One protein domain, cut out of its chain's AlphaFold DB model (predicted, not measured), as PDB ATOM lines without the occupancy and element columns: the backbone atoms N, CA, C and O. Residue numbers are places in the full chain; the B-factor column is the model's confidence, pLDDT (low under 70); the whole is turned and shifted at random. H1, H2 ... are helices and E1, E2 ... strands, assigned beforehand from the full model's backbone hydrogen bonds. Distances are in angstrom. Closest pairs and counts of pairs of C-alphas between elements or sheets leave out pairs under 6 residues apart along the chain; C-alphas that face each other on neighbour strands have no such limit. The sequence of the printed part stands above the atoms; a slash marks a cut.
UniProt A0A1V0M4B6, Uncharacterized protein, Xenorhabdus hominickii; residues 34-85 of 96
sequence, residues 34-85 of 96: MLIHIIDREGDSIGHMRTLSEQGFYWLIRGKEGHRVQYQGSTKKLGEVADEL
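AT A GLANCE: This is residues 34 to 85 of the 96 residues of an uncharacterized protein of Xenorhabdus hominickii (UniProt A0A1V0M4B6). What is the shape? Two small lobes are joined by residues 62 to 67: parallel strands E1 and E2 with H1 near E2, then the hairpin E3 and E4 with H2 at its open end. What is printed? There are 52 residues, with E1, H1, E2, E3, E4 and H2 in chain order. The class is mixed, and the whole is only just compact, close to loose, with radius of gyration of the C-alphas 11.8 A and spans 30 by 21 by 20 A.

IN THESE COORDINATES: Where is the first lobe? E1 is residues 36 to 39, from C-alpha 36 at (163.983, 37.185, 34.725); H1 is 46 to 54, 12.1 A from first to last C-alpha; E2 is 58 to 61. Where is the second? E3 is residues 68 to 71, E4 74 to 77, and H2 78 to 84, ending at C-alpha 84 (146.416, 52.151, 43.395).

HOW THE PARTS SIT: How does E1 meet E2? They are parallel at 20 degrees, with N 37 and O 58 within hydrogen-bond range at 2.9 A. E1, H1, E2 form a strand-helix-strand unit, parallel strands joined through a helix, with a right-handed crossover; the closest C-alphas of H1 and E2, Leu 52 and Tyr 58, are 7.6 A apart. And the second lobe? Hairpin E3 and E4 is antiparallel at 138 degrees, with N 69 and O 76 within range at 2.9 A; the closest C-alphas of E3 and H2, Arg 68 and Leu 78, are 5.8 A apart. Are the helices' backbones whole? In H1 and H2 every O i to N i+4 pair is within range, and the two helices are apart.

THE WHOLE: How large is it? The C-alphas farthest apart, Met 34 and Ser 74, are 31.9 A apart. Is anything missing or uncertain? The printed part has no cut and no long link, and no printed residue is under pLDDT 70.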
ATOM      1  N   MET A  34     171.606  36.506  36.018       93.38
ATOM      2  CA  MET A  34     170.278  36.162  36.514       93.38
ATOM      3  C   MET A  34     169.237  36.334  35.404       93.38
ATOM      4  O   MET A  34     169.172  37.387  34.765       93.38
ATOM      5  N   LEU A  35     168.416  35.305  35.203       95.88
ATOM      6  CA  LEU A  35     167.298  35.344  34.273       95.88
ATOM      7  C   LEU A  35     166.047  35.853  34.983       95.88
ATOM      8  O   LEU A  35     165.768  35.478  36.119       95.88
ATOM      9  N   ILE A  36     165.304  36.724  34.301       95.69
ATOM     10  CA  ILE A  36     163.983  37.185  34.725       95.69
ATOM     11  C   ILE A  36     163.019  36.870  33.588       95.69
ATOM     12  O   ILE A  36     163.122  37.438  32.501       95.69
ATOM     13  N   HIS A  37     162.080  35.963  33.841       95.12
ATOM     14  CA  HIS A  37     161.126  35.497  32.836       95.12
ATOM     15  C   HIS A  37     159.911  36.423  32.792       95.12
ATOM     16  O   HIS A  37     159.108  36.440  33.724       95.12
ATOM     17  N   ILE A  38     159.773  37.208  31.721       94.94
ATOM     18  CA  ILE A  38     158.615  38.090  31.507       94.94
ATOM     19  C   ILE A  38     157.588  37.346  30.661       94.94
ATOM     20  O   ILE A  38     157.858  36.986  29.518       94.94
ATOM     21  N   ILE A  39     156.409  37.122  31.230       92.75
ATOM     22  CA  ILE A  39     155.361  36.285  30.649       92.75
ATOM     23  C   ILE A  39     154.081  37.115  30.547       92.75
ATOM     24  O   ILE A  39     153.740  37.901  31.437       92.75
ATOM     25  N   ASP A  40     153.361  36.961  29.442       91.31
ATOM     26  CA  ASP A  40     152.117  37.680  29.215       91.31
ATOM     27  C   ASP A  40     150.938  37.114  30.041       91.31
ATOM     28  O   ASP A  40     151.109  36.350  30.996       91.31
ATOM     29  N   ARG A  41     149.710  37.515  29.683       89.75
ATOM     30  CA  ARG A  41     148.494  37.139  30.416       89.75
ATOM     31  C   ARG A  41     148.183  35.649  30.410       89.75
ATOM     32  O   ARG A  41     147.342  35.214  31.199       89.75
ATOM     33  N   GLU A  42     148.774  34.879  29.505       86.12
ATOM     34  CA  GLU A  42     148.544  33.440  29.454       86.12
ATOM     35  C   GLU A  42     149.179  32.750  30.659       86.12
ATOM     36  O   GLU A  42     148.580  31.825  31.207       86.12
ATOM     37  N   GLY A  43     150.303  33.287  31.147       87.38
ATOM     38  CA  GLY A  43     151.027  32.823  32.330       87.38
ATOM     39  C   GLY A  43     150.300  32.990  33.662       87.38
ATOM     40  O   GLY A  43     150.770  32.456  34.664       87.38
ATOM     41  N   ASP A  44     149.169  33.703  33.705       91.62
ATOM     42  CA  ASP A  44     148.391  33.938  34.927       91.62
ATOM     43  C   ASP A  44     147.649  32.668  35.380       91.62
ATOM     44  O   ASP A  44     146.436  32.490  35.205       91.62
ATOM     45  N   SER A  45     148.448  31.750  35.920       91.50
ATOM     46  CA  SER A  45     148.084  30.433  36.404       91.50
ATOM     47  C   SER A  45     148.818  30.161  37.711       91.50
ATOM     48  O   SER A  45     150.021  29.904  37.733       91.50
ATOM     49  N   ILE A  46     148.060  30.148  38.809       90.62
ATOM     50  CA  ILE A  46     148.582  29.957  40.171       90.62
ATOM     51  C   ILE A  46     149.461  28.703  40.284       90.62
ATOM     52  O   ILE A  46     150.471  28.730  40.983       90.62
ATOM     53  N   GLY A  47     149.092  27.610  39.607       91.69
ATOM     54  CA  GLY A  47     149.871  26.370  39.620       91.69
ATOM     55  C   GLY A  47     151.281  26.569  39.063       91.69
ATOM     56  O   GLY A  47     152.254  26.260  39.742       91.69
ATOM     57  N   HIS A  48     151.391  27.172  37.880       91.62
ATOM     58  CA  HIS A  48     152.677  27.415  37.225       91.62
ATOM     59  C   HIS A  48     153.501  28.461  37.982       91.62
ATOM     60  O   HIS A  48     154.691  28.261  38.191       91.62
ATOM     61  N   MET A  49     152.866  29.526  38.482       93.00
ATOM     62  CA  MET A  49     153.523  30.529  39.329       93.00
ATOM     63  C   MET A  49     154.167  29.899  40.571       93.00
ATOM     64  O   MET A  49     155.297  30.240  40.925       93.00
ATOM     65  N   ARG A  50     153.469  28.961  41.228       94.31
ATOM     66  CA  ARG A  50     154.019  28.206  42.363       94.31
ATOM     67  C   ARG A  50     155.185  27.334  41.930       94.31
ATOM     68  O   ARG A  50     156.233  27.439  42.546       94.31
ATOM     69  N   THR A  51     155.040  26.572  40.847       93.50
ATOM     70  CA  THR A  51     156.129  25.739  40.317       93.50
ATOM     71  C   THR A  51     157.386  26.560  40.033       93.50
ATOM     72  O   THR A  51     158.463  26.180  40.476       93.50
ATOM     73  N   LEU A  52     157.267  27.706  39.355       94.06
ATOM     74  CA  LEU A  52     158.408  28.590  39.087       94.06
ATOM     75  C   LEU A  52     159.041  29.122  40.382       94.06
ATOM     76  O   LEU A  52     160.263  29.158  40.507       94.06
ATOM     77  N   SER A  53     158.216  29.494  41.364       95.06
ATOM     78  CA  SER A  53     158.693  30.025  42.648       95.06
ATOM     79  C   SER A  53     159.374  28.956  43.510       95.06
ATOM     80  O   SER A  53     160.387  29.236  44.142       95.06
ATOM     81  N   GLU A  54     158.854  27.727  43.524       96.00
ATOM     82  CA  GLU A  54     159.434  26.586  44.248       96.00
ATOM     83  C   GLU A  54     160.804  26.183  43.687       96.00
ATOM     84  O   GLU A  54     161.669  25.745  44.441       96.00
ATOM     85  N   GLN A  55     161.020  26.381  42.384       94.19
ATOM     86  CA  GLN A  55     162.322  26.196  41.730       94.19
ATOM     87  C   GLN A  55     163.296  27.361  41.983       94.19
ATOM     88  O   GLN A  55     164.472  27.267  41.642       94.19
ATOM     89  N   GLY A  56     162.828  28.463  42.577       95.06
ATOM     90  CA  GLY A  56     163.637  29.656  42.833       95.06
ATOM     91  C   GLY A  56     163.854  30.553  41.611       95.06
ATOM     92  O   GLY A  56     164.748  31.396  41.638       95.06
ATOM     93  N   PHE A  57     163.059  30.396  40.549       95.44
ATOM     94  CA  PHE A  57     163.185  31.213  39.341       95.44
ATOM     95  C   PHE A  57     162.519  32.580  39.511       95.44
ATOM     96  O   PHE A  57     161.451  32.701  40.120       95.44
ATOM     97  N   TYR A  58     163.118  33.613  38.917       96.56
ATOM     98  CA  TYR A  58     162.564  34.966  38.921       96.56
ATOM     99  C   TYR A  58     161.642  35.173  37.723       96.56
ATOM    100  O   TYR A  58     162.017  34.929  36.577       96.56
ATOM    101  N   TRP A  59     160.433  35.666  37.974       95.75
ATOM    102  CA  TRP A  59     159.434  35.862  36.931       95.75
ATOM    103  C   TRP A  59     158.604  37.124  37.163       95.75
ATOM    104  O   TRP A  59     158.410  37.578  38.290       95.75
ATOM    105  N   LEU A  60     158.091  37.670  36.063       95.44
ATOM    106  CA  LEU A  60     157.106  38.738  36.030       95.44
ATOM    107  C   LEU A  60     155.985  38.314  35.083       95.44
ATOM    108  O   LEU A  60     156.189  38.209  33.877       95.44
ATOM    109  N   ILE A  61     154.798  38.082  35.633       94.00
ATOM    110  CA  ILE A  61     153.616  37.711  34.854       94.00
ATOM    111  C   ILE A  61     152.674  38.904  34.781       94.00
ATOM    112  O   ILE A  61     152.334  39.512  35.799       94.00
ATOM    113  N   ARG A  62     152.195  39.205  33.574       93.94
ATOM    114  CA  ARG A  62     151.067  40.118  33.402       93.94
ATOM    115  C   ARG A  62     149.794  39.428  33.888       93.94
ATOM    116  O   ARG A  62     149.209  38.638  33.163       93.94
ATOM    117  N   GLY A  63     149.326  39.740  35.089       92.69
ATOM    118  CA  GLY A  63     148.072  39.163  35.570       92.69
ATOM    119  C   GLY A  63     146.827  39.697  34.838       92.69
ATOM    120  O   GLY A  63     146.831  40.761  34.210       92.69
ATOM    121  N   LYS A  64     145.738  38.939  34.926       93.38
ATOM    122  CA  LYS A  64     144.407  39.260  34.417       93.38
ATOM    123  C   LYS A  64     143.693  40.145  35.428       93.38
ATOM    124  O   LYS A  64     143.559  39.800  36.596       93.38
ATOM    125  N   GLU A  65     143.163  41.260  34.948       92.94
ATOM    126  CA  GLU A  65     142.528  42.299  35.767       92.94
ATOM    127  C   GLU A  65     141.453  41.765  36.733       92.94
ATOM    128  O   GLU A  65     141.371  42.192  37.884       92.94
ATOM    129  N   GLY A  66     140.649  40.798  36.277       93.12
ATOM    130  CA  GLY A  66     139.560  40.213  37.061       93.12
ATOM    131  C   GLY A  66     139.996  39.232  38.154       93.12
ATOM    132  O   GLY A  66     139.174  38.887  39.008       93.12
ATOM    133  N   HIS A  67     141.248  38.766  38.148       93.88
ATOM    134  CA  HIS A  67     141.760  37.871  39.186       93.88
ATOM    135  C   HIS A  67     141.920  38.608  40.515       93.88
ATOM    136  O   HIS A  67     142.123  39.819  40.551       93.88
ATOM    137  N   ARG A  68     141.809  37.870  41.624       94.50
ATOM    138  CA  ARG A  68     141.906  38.431  42.975       94.50
ATOM    139  C   ARG A  68     143.245  38.086  43.609       94.50
ATOM    140  O   ARG A  68     143.669  36.935  43.557       94.50
ATOM    141  N   VAL A  69     143.863  39.071  44.246       93.69
ATOM    142  CA  VAL A  69     145.165  38.959  44.911       93.69
ATOM    143  C   VAL A  69     145.093  39.502  46.336       93.69
ATOM    144  O   VAL A  69     144.200  40.286  46.664       93.69
ATOM    145  N   GLN A  70     146.028  39.075  47.187       95.75
ATOM    146  CA  GLN A  70     146.257  39.708  48.485       95.75
ATOM    147  C   GLN A  70     147.177  40.911  48.300       95.75
ATOM    148  O   GLN A  70     148.312  40.756  47.856       95.75
ATOM    149  N   TYR A  71     146.697  42.095  48.664       94.94
ATOM    150  CA  TYR A  71     147.466  43.330  48.616       94.94
ATOM    151  C   TYR A  71     147.166  44.180  49.854       94.94
ATOM    152  O   TYR A  71     146.005  44.402  50.206       94.94
ATOM    153  N   GLN A  72     148.228  44.601  50.551       94.12
ATOM    154  CA  GLN A  72     148.156  45.402  51.783       94.12
ATOM    155  C   GLN A  72     147.171  44.846  52.836       94.12
ATOM    156  O   GLN A  72     146.422  45.584  53.468       94.12
ATOM    157  N   GLY A  73     147.147  43.519  53.010       95.69
ATOM    158  CA  GLY A  73     146.283  42.848  53.991       95.69
ATOM    159  C   GLY A  73     144.819  42.680  53.569       95.69
ATOM    160  O   GLY A  73     143.995  42.297  54.396       95.69
ATOM    161  N   SER A  74     144.479  42.944  52.304       95.94
ATOM    162  CA  SER A  74     143.117  42.799  51.786       95.94
ATOM    163  C   SER A  74     143.070  42.073  50.443       95.94
ATOM    164  O   SER A  74     143.985  42.168  49.624       95.94
ATOM    165  N   THR A  75     141.971  41.357  50.197       97.31
ATOM    166  CA  THR A  75     141.714  40.719  48.902       97.31
ATOM    167  C   THR A  75     141.104  41.733  47.933       97.31
ATOM    168  O   THR A  75     139.963  42.158  48.141       97.31
ATOM    169  N   LYS A  76     141.795  42.050  46.836       97.00
ATOM    170  CA  LYS A  76     141.341  42.995  45.796       97.00
ATOM    171  C   LYS A  76     141.427  42.372  44.408       97.00
ATOM    172  O   LYS A  76     142.136  41.380  44.229       97.00
ATOM    173  N   LYS A  77     140.691  42.905  43.430       96.81
ATOM    174  CA  LYS A  77     140.944  42.576  42.020       96.81
ATOM    175  C   LYS A  77     142.291  43.153  41.606       96.81
ATOM    176  O   LYS A  77     142.695  44.204  42.093       96.81
ATOM    177  N   LEU A  78     142.973  42.488  40.686       94.88
ATOM    178  CA  LEU A  78     144.276  42.941  40.225       94.88
ATOM    179  C   LEU A  78     144.198  44.308  39.530       94.88
ATOM    180  O   LEU A  78     145.111  45.109  39.690       94.88
ATOM    181  N   GLY A  79     143.096  44.598  38.828       94.69
ATOM    182  CA  GLY A  79     142.837  45.933  38.272       94.69
ATOM    183  C   GLY A  79     142.778  47.032  39.333       94.69
ATOM    184  O   GLY A  79     143.444  48.047  39.195       94.69
ATOM    185  N   GLU A  80     142.077  46.781  40.442       96.06
ATOM    186  CA  GLU A  80     141.981  47.731  41.565       96.06
ATOM    187  C   GLU A  80     143.363  48.006  42.175       96.06
ATOM    188  O   GLU A  80     143.695  49.140  42.497       96.06
ATOM    189  N   VAL A  81     144.200  46.969  42.298       95.12
ATOM    190  CA  VAL A  81     145.589  47.133  42.754       95.12
ATOM    191  C   VAL A  81     146.396  47.969  41.763       95.12
ATOM    192  O   VAL A  81     147.176  48.813  42.190       95.12
ATOM    193  N   ALA A  82     146.222  47.753  40.457       93.00
ATOM    194  CA  ALA A  82     146.931  48.514  39.431       93.00
ATOM    195  C   ALA A  82     146.590  50.012  39.482       93.00
ATOM    196  O   ALA A  82     147.500  50.830  39.380       93.00
ATOM    197  N   ASP A  83     145.323  50.360  39.717       93.69
ATOM    198  CA  ASP A  83     144.874  51.751  39.868       93.69
ATOM    199  C   ASP A  83     145.455  52.435  41.122       93.69
ATOM    200  O   ASP A  83     145.621  53.654  41.157       93.69
ATOM    201  N   GLU A  84     145.790  51.660  42.158       93.44
ATOM    202  CA  GLU A  84     146.416  52.151  43.395       93.44
ATOM    203  C   GLU A  84     147.939  52.344  43.272       93.44
ATOM    204  O   GLU A  84     148.550  53.009  44.115       93.44
ATOM    205  N   LEU A  85     148.579  51.758  42.256       91.38
ATOM    206  CA  LEU A  85     150.022  51.859  42.068       91.38
ATOM    207  C   LEU A  85     150.394  53.193  41.419       91.38
ATOM    208  O   LEU A  85     149.866  53.592  40.385       91.38
TER     209      LEU A  85